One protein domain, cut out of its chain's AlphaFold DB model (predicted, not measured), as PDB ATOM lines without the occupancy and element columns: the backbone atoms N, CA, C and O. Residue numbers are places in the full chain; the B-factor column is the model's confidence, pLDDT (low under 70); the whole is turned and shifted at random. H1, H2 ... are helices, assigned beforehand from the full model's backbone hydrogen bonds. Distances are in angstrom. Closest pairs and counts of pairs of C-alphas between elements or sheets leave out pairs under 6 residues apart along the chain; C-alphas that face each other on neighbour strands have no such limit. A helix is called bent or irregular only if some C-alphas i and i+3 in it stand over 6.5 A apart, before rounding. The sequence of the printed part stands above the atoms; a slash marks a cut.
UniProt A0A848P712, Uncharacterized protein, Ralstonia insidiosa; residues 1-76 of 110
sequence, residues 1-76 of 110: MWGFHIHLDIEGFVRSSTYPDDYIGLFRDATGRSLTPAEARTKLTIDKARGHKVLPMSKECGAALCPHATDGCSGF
ATOM      1  N   MET A   1      13.561  30.311 123.744       45.62
ATOM      2  CA  MET A   1      12.524  30.191 124.791       45.62
ATOM      3  C   MET A   1      12.112  28.729 124.825       45.62
ATOM      4  O   MET A   1      11.761  28.216 123.774       45.62
ATOM      5  N   TRP A   2      12.295  28.033 125.949       51.09
ATOM      6  CA  TRP A   2      11.991  26.601 126.071       51.09
ATOM      7  C   TRP A   2      10.513  26.453 126.454       51.09
ATOM      8  O   TRP A   2      10.091  27.046 127.446       51.09
ATOM      9  N   GLY A   3       9.727  25.739 125.647       56.81
ATOM     10  CA  GLY A   3       8.324  25.423 125.931       56.81
ATOM     11  C   GLY A   3       8.200  24.005 126.482       56.81
ATOM     12  O   GLY A   3       8.844  23.092 125.971       56.81
ATOM     13  N   PHE A   4       7.396  23.818 127.529       61.91
ATOM     14  CA  PHE A   4       7.078  22.494 128.061       61.91
ATOM     15  C   PHE A   4       5.740  22.029 127.492       61.91
ATOM     16  O   PHE A   4       4.713  22.663 127.728       61.91
ATOM     17  N   HIS A   5       5.761  20.906 126.779       65.94
ATOM     18  CA  HIS A   5       4.569  20.265 126.240       65.94
ATOM     19  C   HIS A   5       4.185  19.098 127.154       65.94
ATOM     20  O   HIS A   5       4.966  18.168 127.338       65.94
ATOM     21  N   ILE A   6       2.999  19.159 127.766       74.50
ATOM     22  CA  ILE A   6       2.496  18.086 128.637       74.50
ATOM     23  C   ILE A   6       1.513  17.228 127.845       74.50
ATOM     24  O   ILE A   6       0.507  17.727 127.331       74.50
ATOM     25  N   HIS A   7       1.795  15.931 127.769       84.81
ATOM     26  CA  HIS A   7       0.960  14.946 127.097       84.81
ATOM     27  C   HIS A   7       1.189  13.533 127.655       84.81
ATOM     28  O   HIS A   7       2.232  13.238 128.234       84.81
ATOM     29  N   LEU A   8       0.219  12.645 127.437       89.25
ATOM     30  CA  LEU A   8       0.336  11.207 127.653       89.25
ATOM     31  C   LEU A   8       0.834  10.568 126.357       89.25
ATOM     32  O   LEU A   8       0.127  10.617 125.356       89.25
ATOM     33  N   ASP A   9       2.021   9.972 126.367       92.56
ATOM     34  CA  ASP A   9       2.508   9.154 125.252       92.56
ATOM     35  C   ASP A   9       1.850   7.766 125.285       92.56
ATOM     36  O   ASP A   9       1.962   7.048 126.281       92.56
ATOM     37  N   ILE A  10       1.123   7.400 124.223       93.31
ATOM     38  CA  ILE A  10       0.305   6.180 124.208       93.31
ATOM     39  C   ILE A  10       1.187   4.929 124.252       93.31
ATOM     40  O   ILE A  10       0.920   4.019 125.037       93.31
ATOM     41  N   GLU A  11       2.222   4.852 123.413       94.44
ATOM     42  CA  GLU A  11       3.066   3.651 123.334       94.44
ATOM     43  C   GLU A  11       3.931   3.478 124.576       94.44
ATOM     44  O   GLU A  11       4.034   2.375 125.116       94.44
ATOM     45  N   GLY A  12       4.522   4.572 125.043       94.81
ATOM     46  CA  GLY A  12       5.292   4.661 126.265       94.81
ATOM     47  C   GLY A  12       4.463   4.205 127.451       94.81
ATOM     48  O   GLY A  12       4.892   3.282 128.138       94.81
ATOM     49  N   PHE A  13       3.257   4.759 127.621       94.88
ATOM     50  CA  PHE A  13       2.352   4.348 128.690       94.88
ATOM     51  C   PHE A  13       2.015   2.861 128.596       94.88
ATOM     52  O   PHE A  13       2.270   2.135 129.547       94.88
ATOM     53  N   VAL A  14       1.527   2.369 127.450       94.06
ATOM     54  CA  VAL A  14       1.149   0.950 127.298       94.06
ATOM     55  C   VAL A  14       2.326   0.013 127.581       94.06
ATOM     56  O   VAL A  14       2.129  -1.050 128.168       94.06
ATOM     57  N   ARG A  15       3.547   0.396 127.191       95.38
ATOM     58  CA  ARG A  15       4.759  -0.402 127.410       95.38
ATOM     59  C   ARG A  15       5.205  -0.424 128.873       95.38
ATOM     60  O   ARG A  15       5.748  -1.438 129.299       95.38
ATOM     61  N   SER A  16       5.047   0.676 129.610       95.50
ATOM     62  CA  SER A  16       5.557   0.804 130.986       95.50
ATOM     63  C   SER A  16       4.505   0.598 132.075       95.50
ATOM     64  O   SER A  16       4.873   0.374 133.222       95.50
ATOM     65  N   SER A  17       3.221   0.711 131.738       94.25
ATOM     66  CA  SER A  17       2.107   0.610 132.685       94.25
ATOM     67  C   SER A  17       1.910  -0.816 133.201       94.25
ATOM     68  O   SER A  17       1.952  -1.780 132.431       94.25
ATOM     69  N   THR A  18       1.597  -0.938 134.483       96.25
ATOM     70  CA  THR A  18       1.166  -2.180 135.121       96.25
ATOM     71  C   THR A  18      -0.346  -2.316 134.993       96.25
ATOM     72  O   THR A  18      -1.115  -1.499 135.497       96.25
ATOM     73  N   TYR A  19      -0.794  -3.364 134.306       94.12
ATOM     74  CA  TYR A  19      -2.215  -3.687 134.212       94.12
ATOM     75  C   TYR A  19      -2.647  -4.572 135.397       94.12
ATOM     76  O   TYR A  19      -1.955  -5.552 135.676       94.12
ATOM     77  N   PRO A  20      -3.805  -4.317 136.040       95.69
ATOM     78  CA  PRO A  20      -4.794  -3.281 135.718       95.69
ATOM     79  C   PRO A  20      -4.566  -1.935 136.421       95.69
ATOM     80  O   PRO A  20      -5.233  -0.965 136.063       95.69
ATOM     81  N   ASP A  21      -3.671  -1.879 137.405       96.44
ATOM     82  CA  ASP A  21      -3.621  -0.809 138.409       96.44
ATOM     83  C   ASP A  21      -3.422   0.589 137.812       96.44
ATOM     84  O   ASP A  21      -4.182   1.506 138.126       96.44
ATOM     85  N   ASP A  22      -2.496   0.742 136.863       94.56
ATOM     86  CA  ASP A  22      -2.190   2.046 136.256       94.56
ATOM     87  C   ASP A  22      -3.293   2.552 135.310       94.56
ATOM     88  O   ASP A  22      -3.306   3.716 134.910       94.56
ATOM     89  N   TYR A  23      -4.247   1.691 134.945       93.19
ATOM     90  CA  TYR A  23      -5.370   2.047 134.074       93.19
ATOM     91  C   TYR A  23      -6.590   2.533 134.868       93.19
ATOM     92  O   TYR A  23      -7.540   3.060 134.278       93.19
ATOM     93  N   ILE A  24      -6.602   2.357 136.192       92.69
ATOM     94  CA  ILE A  24      -7.733   2.734 137.042       92.69
ATOM     95  C   ILE A  24      -7.885   4.258 137.048       92.69
ATOM     96  O   ILE A  24      -7.002   4.996 137.472       92.69
ATOM     97  N   GLY A  25      -9.043   4.745 136.592       87.94
ATOM     98  CA  GLY A  25      -9.354   6.179 136.600       87.94
ATOM     99  C   GLY A  25      -8.556   7.014 135.595       87.94
ATOM    100  O   GLY A  25      -8.651   8.242 135.641       87.94
ATOM    101  N   LEU A  26      -7.820   6.371 134.679       88.50
ATOM    102  CA  LEU A  26      -7.013   7.031 133.649       88.50
ATOM    103  C   LEU A  26      -7.858   7.921 132.726       88.50
ATOM    104  O   LEU A  26      -7.423   8.993 132.310       88.50
ATOM    105  N   PHE A  27      -9.087   7.495 132.438       87.56
ATOM    106  CA  PHE A  27     -10.032   8.223 131.601       87.56
ATOM    107  C   PHE A  27     -11.398   8.329 132.263       87.56
ATOM    108  O   PHE A  27     -11.790   7.492 133.082       87.56
ATOM    109  N   ARG A  28     -12.148   9.345 131.841       86.19
ATOM    110  CA  ARG A  28     -13.569   9.508 132.135       86.19
ATOM    111  C   ARG A  28     -14.342   9.643 130.835       86.19
ATOM    112  O   ARG A  28     -13.806  10.156 129.854       86.19
ATOM    113  N   ASP A  29     -15.576   9.165 130.832       83.31
ATOM    114  CA  ASP A  29     -16.504   9.421 129.735       83.31
ATOM    115  C   ASP A  29     -17.151  10.813 129.856       83.31
ATOM    116  O   ASP A  29     -16.899  11.564 130.802       83.31
ATOM    117  N   ALA A  30     -17.997  11.163 128.886       79.44
ATOM    118  CA  ALA A  30     -18.687  12.454 128.836       79.44
ATOM    119  C   ALA A  30     -19.644  12.699 130.020       79.44
ATOM    120  O   ALA A  30     -19.996  13.843 130.291       79.44
ATOM    121  N   THR A  31     -20.048  11.650 130.742       82.62
ATOM    122  CA  THR A  31     -20.886  11.761 131.949       82.62
ATOM    123  C   THR A  31     -20.051  11.954 133.218       82.62
ATOM    124  O   THR A  31     -20.591  12.112 134.311       82.62
ATOM    125  N   GLY A  32     -18.720  11.943 133.088       81.00
ATOM    126  CA  GLY A  32     -17.778  12.061 134.194       81.00
ATOM    127  C   GLY A  32     -17.488  10.738 134.904       81.00
ATOM    128  O   GLY A  32     -16.706  10.733 135.865       81.00
ATOM    129  N   ARG A  33     -18.055   9.615 134.447       88.19
ATOM    130  CA  ARG A  33     -17.783   8.283 135.001       88.19
ATOM    131  C   ARG A  33     -16.377   7.837 134.612       88.19
ATOM    132  O   ARG A  33     -15.985   7.944 133.454       88.19
ATOM    133  N   SER A  34     -15.626   7.306 135.575       89.75
ATOM    134  CA  SER A  34     -14.326   6.688 135.304       89.75
ATOM    135  C   SER A  34     -14.488   5.427 134.456       89.75
ATOM    136  O   SER A  34     -15.300   4.556 134.781       89.75
ATOM    137  N   LEU A  35     -13.684   5.315 133.401       90.69
ATOM    138  CA  LEU A  35     -13.581   4.083 132.630       90.69
ATOM    139  C   LEU A  35     -12.918   2.988 133.475       90.69
ATOM    140  O   LEU A  35     -12.014   3.247 134.274       90.69
ATOM    141  N   THR A  36     -13.365   1.753 133.275       96.12
ATOM    142  CA  THR A  36     -12.696   0.555 133.783       96.12
ATOM    143  C   THR A  36     -11.327   0.377 133.110       96.12
ATOM    144  O   THR A  36     -11.118   0.878 132.001       96.12
ATOM    145  N   PRO A  37     -10.398  -0.389 133.711       96.56
ATOM    146  CA  PRO A  37      -9.103  -0.684 133.096       96.56
ATOM    147  C   PRO A  37      -9.194  -1.237 131.666       96.56
ATOM    148  O   PRO A  37      -8.423  -0.848 130.787       96.56
ATOM    149  N   ALA A  38     -10.173  -2.109 131.408       96.62
ATOM    150  CA  ALA A  38     -10.413  -2.670 130.082       96.62
ATOM    151  C   ALA A  38     -10.899  -1.601 129.085       96.62
ATOM    152  O   ALA A  38     -10.356  -1.497 127.986       96.62
ATOM    153  N   GLU A  39     -11.869  -0.766 129.473       95.06
ATOM    154  CA  GLU A  39     -12.346   0.355 128.649       95.06
ATOM    155  C   GLU A  39     -11.217   1.356 128.349       95.06
ATOM    156  O   GLU A  39     -11.076   1.808 127.211       95.06
ATOM    157  N   ALA A  40     -10.367   1.658 129.336       93.44
ATOM    158  CA  ALA A  40      -9.217   2.543 129.179       93.44
ATOM    159  C   ALA A  40      -8.194   1.992 128.171       93.44
ATOM    160  O   ALA A  40      -7.731   2.718 127.288       93.44
ATOM    161  N   ARG A  41      -7.882   0.692 128.245       94.62
ATOM    162  CA  ARG A  41      -6.973   0.034 127.294       94.62
ATOM    163  C   ARG A  41      -7.550  -0.002 125.877       94.62
ATOM    164  O   ARG A  41      -6.829   0.253 124.908       94.62
ATOM    165  N   THR A  42      -8.848  -0.266 125.750       95.12
ATOM    166  CA  THR A  42      -9.558  -0.207 124.465       95.12
ATOM    167  C   THR A  42      -9.516   1.202 123.886       95.12
ATOM    168  O   THR A  42      -9.204   1.366 122.709       95.12
ATOM    169  N   LYS A  43      -9.735   2.235 124.709       91.56
ATOM    170  CA  LYS A  43      -9.633   3.632 124.279       91.56
ATOM    171  C   LYS A  43      -8.241   3.969 123.735       91.56
ATOM    172  O   LYS A  43      -8.156   4.489 122.627       91.56
ATOM    173  N   LEU A  44      -7.167   3.610 124.444       93.19
ATOM    174  CA  LEU A  44      -5.790   3.806 123.959       93.19
ATOM    175  C   LEU A  44      -5.540   3.095 122.622       93.19
ATOM    176  O   LEU A  44      -4.873   3.637 121.744       93.19
ATOM    177  N   THR A  45      -6.109   1.901 122.448       94.31
ATOM    178  CA  THR A  45      -6.012   1.145 121.191       94.31
ATOM    179  C   THR A  45      -6.740   1.859 120.048       94.31
ATOM    180  O   THR A  45      -6.195   1.966 118.951       94.31
ATOM    181  N   ILE A  46      -7.939   2.393 120.303       92.00
ATOM    182  CA  ILE A  46      -8.711   3.179 119.330       92.00
ATOM    183  C   ILE A  46      -7.972   4.472 118.965       92.00
ATOM    184  O   ILE A  46      -7.874   4.801 117.786       92.00
ATOM    185  N   ASP A  47      -7.437   5.198 119.947       89.56
ATOM    186  CA  ASP A  47      -6.682   6.433 119.707       89.56
ATOM    187  C   ASP A  47      -5.412   6.162 118.887       89.56
ATOM    188  O   ASP A  47      -5.150   6.862 117.908       89.56
ATOM    189  N   LYS A  48      -4.686   5.080 119.190       90.44
ATOM    190  CA  LYS A  48      -3.554   4.636 118.368       90.44
ATOM    191  C   LYS A  48      -3.981   4.288 116.940       90.44
ATOM    192  O   LYS A  48      -3.312   4.685 115.990       90.44
ATOM    193  N   ALA A  49      -5.106   3.589 116.765       90.44
ATOM    194  CA  ALA A  49      -5.640   3.253 115.442       90.44
ATOM    195  C   ALA A  49      -6.062   4.494 114.630       90.44
ATOM    196  O   ALA A  49      -6.032   4.462 113.403       90.44
ATOM    197  N   ARG A  50      -6.402   5.601 115.302       86.88
ATOM    198  CA  ARG A  50      -6.658   6.913 114.680       86.88
ATOM    199  C   ARG A  50      -5.379   7.677 114.314       86.88
ATOM    200  O   ARG A  50      -5.469   8.768 113.764       86.88
ATOM    201  N   GLY A  51      -4.202   7.123 114.603       86.69
ATOM    202  CA  GLY A  51      -2.908   7.752 114.336       86.69
ATOM    203  C   GLY A  51      -2.435   8.703 115.435       86.69
ATOM    204  O   GLY A  51      -1.432   9.391 115.247       86.69
ATOM    205  N   HIS A  52      -3.116   8.748 116.585       88.50
ATOM    206  CA  HIS A  52      -2.640   9.525 117.724       88.50
ATOM    207  C   HIS A  52      -1.434   8.823 118.358       88.50
ATOM    208  O   HIS A  52      -1.480   7.627 118.649       88.50
ATOM    209  N   LYS A  53      -0.358   9.571 118.595       91.00
ATOM    210  CA  LYS A  53       0.795   9.135 119.397       91.00
ATOM    211  C   LYS A  53       0.703   9.636 120.830       91.00
ATOM    212  O   LYS A  53       1.114   8.939 121.753       91.00
ATOM    213  N   VAL A  54       0.139  10.829 121.005       89.56
ATOM    214  CA  VAL A  54       0.025  11.494 122.301       89.56
ATOM    215  C   VAL A  54      -1.410  11.942 122.576       89.56
ATOM    216  O   VAL A  54      -2.163  12.221 121.645       89.56
ATOM    217  N   LEU A  55      -1.796  12.011 123.851       87.00
ATOM    218  CA  LEU A  55      -3.113  12.461 124.315       87.00
ATOM    219  C   LEU A  55      -2.987  13.589 125.353       87.00
ATOM    220  O   LEU A  55      -2.016  13.623 126.110       87.00
ATOM    221  N   PRO A  56      -3.953  14.515 125.440       80.75
ATOM    222  CA  PRO A  56      -3.931  15.572 126.448       80.75
ATOM    223  C   PRO A  56      -4.168  15.017 127.864       80.75
ATOM    224  O   PRO A  56      -5.129  14.289 128.105       80.75
ATOM    225  N   MET A  57      -3.335  15.419 128.833       76.38
ATOM    226  CA  MET A  57      -3.461  15.041 130.255       76.38
ATOM    227  C   MET A  57      -4.339  16.021 131.049       76.38
ATOM    228  O   MET A  57      -3.926  16.564 132.071       76.38
ATOM    229  N   SER A  58      -5.558  16.276 130.577       70.75
ATOM    230  CA  SER A  58      -6.547  17.072 131.313       70.75
ATOM    231  C   SER A  58      -7.811  16.253 131.542       70.75
ATOM    232  O   SER A  58      -8.281  15.564 130.638       70.75
ATOM    233  N   LYS A  59      -8.391  16.375 132.744       62.94
ATOM    234  CA  LYS A  59      -9.685  15.763 133.086       62.94
ATOM    235  C   LYS A  59     -10.792  16.181 132.115       62.94
ATOM    236  O   LYS A  59     -11.690  15.393 131.854       62.94
ATOM    237  N   GLU A  60     -10.704  17.395 131.585       63.12
ATOM    238  CA  GLU A  60     -11.715  18.002 130.716       63.12
ATOM    239  C   GLU A  60     -11.433  17.712 129.235       63.12
ATOM    240  O   GLU A  60     -12.364  17.599 128.446       63.12
ATOM    241  N   CYS A  61     -10.162  17.529 128.853       66.19
ATOM    242  CA  CYS A  61      -9.765  17.296 127.458       66.19
ATOM    243  C   CYS A  61      -9.476  15.831 127.103       66.19
ATOM    244  O   CYS A  61      -9.288  15.526 125.930       66.19
ATOM    245  N   GLY A  62      -9.437  14.923 128.082       60.66
ATOM    246  CA  GLY A  62      -9.203  13.490 127.860       60.66
ATOM    247  C   GLY A  62     -10.456  12.681 127.489       60.66
ATOM    248  O   GLY A  62     -10.329  11.541 127.036       60.66
ATOM    249  N   ALA A  63     -11.653  13.250 127.676       60.91
ATOM    250  CA  ALA A  63     -12.933  12.567 127.455       60.91
ATOM    251  C   ALA A  63     -13.450  12.664 126.001       60.91
ATOM    252  O   ALA A  63     -14.147  11.762 125.539       60.91
ATOM    253  N   ALA A  64     -13.103  13.732 125.272       58.09
ATOM    254  CA  ALA A  64     -13.552  14.031 123.906       58.09
ATOM    255  C   ALA A  64     -12.577  15.018 123.220       58.09
ATOM    256  O   ALA A  64     -11.445  15.179 123.676       58.09
ATOM    257  N   LEU A  65     -12.998  15.695 122.140       60.25
ATOM    258  CA  LEU A  65     -12.308  16.903 121.662       60.25
ATOM    259  C   LEU A  65     -12.209  17.908 122.819       60.25
ATOM    260  O   LEU A  65     -13.194  18.145 123.514       60.25
ATOM    261  N   CYS A  66     -11.016  18.459 123.044       63.78
ATOM    262  CA  CYS A  66     -10.746  19.336 124.180       63.78
ATOM    263  C   CYS A  66     -11.684  20.556 124.160       63.78
ATOM    264  O   CYS A  66     -11.588  21.356 123.228       63.78
ATOM    265  N   PRO A  67     -12.564  20.741 125.165       63.12
ATOM    266  CA  PRO A  67     -13.502  21.865 125.187       63.12
ATOM    267  C   PRO A  67     -12.781  23.216 125.278       63.12
ATOM    268  O   PRO A  67     -13.287  24.216 124.786       63.12
ATOM    269  N   HIS A  68     -11.558  23.228 125.812       63.25
ATOM    270  CA  HIS A  68     -10.700  24.415 125.894       63.25
ATOM    271  C   HIS A  68      -9.974  24.738 124.586       63.25
ATOM    272  O   HIS A  68      -9.053  25.556 124.591       63.25
ATOM    273  N   ALA A  69     -10.328  24.090 123.468       61.81
ATOM    274  CA  ALA A  69      -9.729  24.390 122.171       61.81
ATOM    275  C   ALA A  69      -9.779  25.903 121.885       61.81
ATOM    276  O   ALA A  69      -8.776  26.502 121.523       61.81
ATOM    277  N   THR A  70     -10.898  26.565 122.159       54.91
ATOM    278  CA  THR A  70     -11.055  28.013 121.943       54.91
ATOM    279  C   THR A  70     -10.201  28.892 122.865       54.91
ATOM    280  O   THR A  70      -9.885  30.015 122.484       54.91
ATOM    281  N   ASP A  71      -9.768  28.384 124.024       55.44
ATOM    282  CA  ASP A  71      -9.019  29.129 125.052       55.44
ATOM    283  C   ASP A  71      -7.491  28.972 124.920       55.44
ATOM    284  O   ASP A  71      -6.731  29.165 125.871       55.44
ATOM    285  N   GLY A  72      -7.017  28.594 123.730       52.16
ATOM    286  CA  GLY A  72      -5.595  28.360 123.458       52.16
ATOM    287  C   GLY A  72      -5.131  26.929 123.740       52.16
ATOM    288  O   GLY A  72      -3.953  26.629 123.573       52.16
ATOM    289  N   CYS A  73      -6.047  26.022 124.096       56.44
ATOM    290  CA  CYS A  73      -5.813  24.580 123.973       56.44
ATOM    291  C   CYS A  73      -6.105  24.076 122.539       56.44
ATOM    292  O   CYS A  73      -6.104  22.871 122.281       56.44
ATOM    293  N   SER A  74      -6.390  24.983 121.592       57.97
ATOM    294  CA  SER A  74      -6.431  24.706 120.154       57.97
ATOM    295  C   SER A  74      -5.025  24.394 119.670       57.97
ATOM    296  O   SER A  74      -4.100  25.159 119.934       57.97
ATOM    297  N   GLY A  75      -4.879  23.313 118.906       65.44
ATOM    298  CA  GLY A  75      -3.594  22.942 118.315       65.44
ATOM    299  C   GLY A  75      -2.799  21.924 119.126       65.44
ATOM    300  O   GLY A  75      -1.580  21.883 119.002       65.44
ATOM    301  N   PHE A  76      -3.463  21.094 119.941       76.62
ATOM    302  CA  PHE A  76      -2.828  19.887 120.459       76.62
ATOM    303  C   PHE A  76      -2.362  19.014 119.289       76.62
ATOM    304  O   PHE A  76      -3.178  18.538 118.496       76.62
TER     305      PHE A  76
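This is residues 1 to 76 of the 110 residues of an uncharacterized protein of Ralstonia insidiosa (UniProt A0A848P712). With little regular structure, this is mostly loop: H1 and H2 sit near each other at one end, joined by a long winding loop, and the chain then runs to a small irregular H3 at the other end, where the first residues also lie. The printed part has 76 residues with three named helices, H1, H2, H3 in order, and no named strand; the class is all helix, with 25 residues in named elements. It is compact, radius of gyration of the C-alphas 12.9 A, spanning 38 by 29 by 21 A.

H1 is residues 10 to 16, from C-alpha 10 at (0.305, 6.180, 124.208). H2, residues 37 to 49, is 18.4 A long. H3, residues 67 to 71, ends at C-alpha 71 at (-9.019, 29.129, 125.052); it is irregular, C-alphas 67 and 70 being 7.4 A apart.

H1 and H2 are close but not clearly touching; their closest C-alphas, of Ile 10 and Leu 44, are 6.5 A apart. They stand at a steep tilt of 47 degrees, opposite ways. H3 is apart from both. Residues 8 to 9 pair antiparallel with 54 to 55. Every O i to N i+4 pair is within hydrogen-bond range in H1 and H2; in H3 0 of 1 is, and 1 of 2 O i to N i+3 pairs.

The C-alphas of Met 1 and Ala 38, the two farthest apart, are 40.4 A apart. The printed part has no cut. Both links are long. Residues 1 to 5 and 59 to 75 have pLDDT under 70.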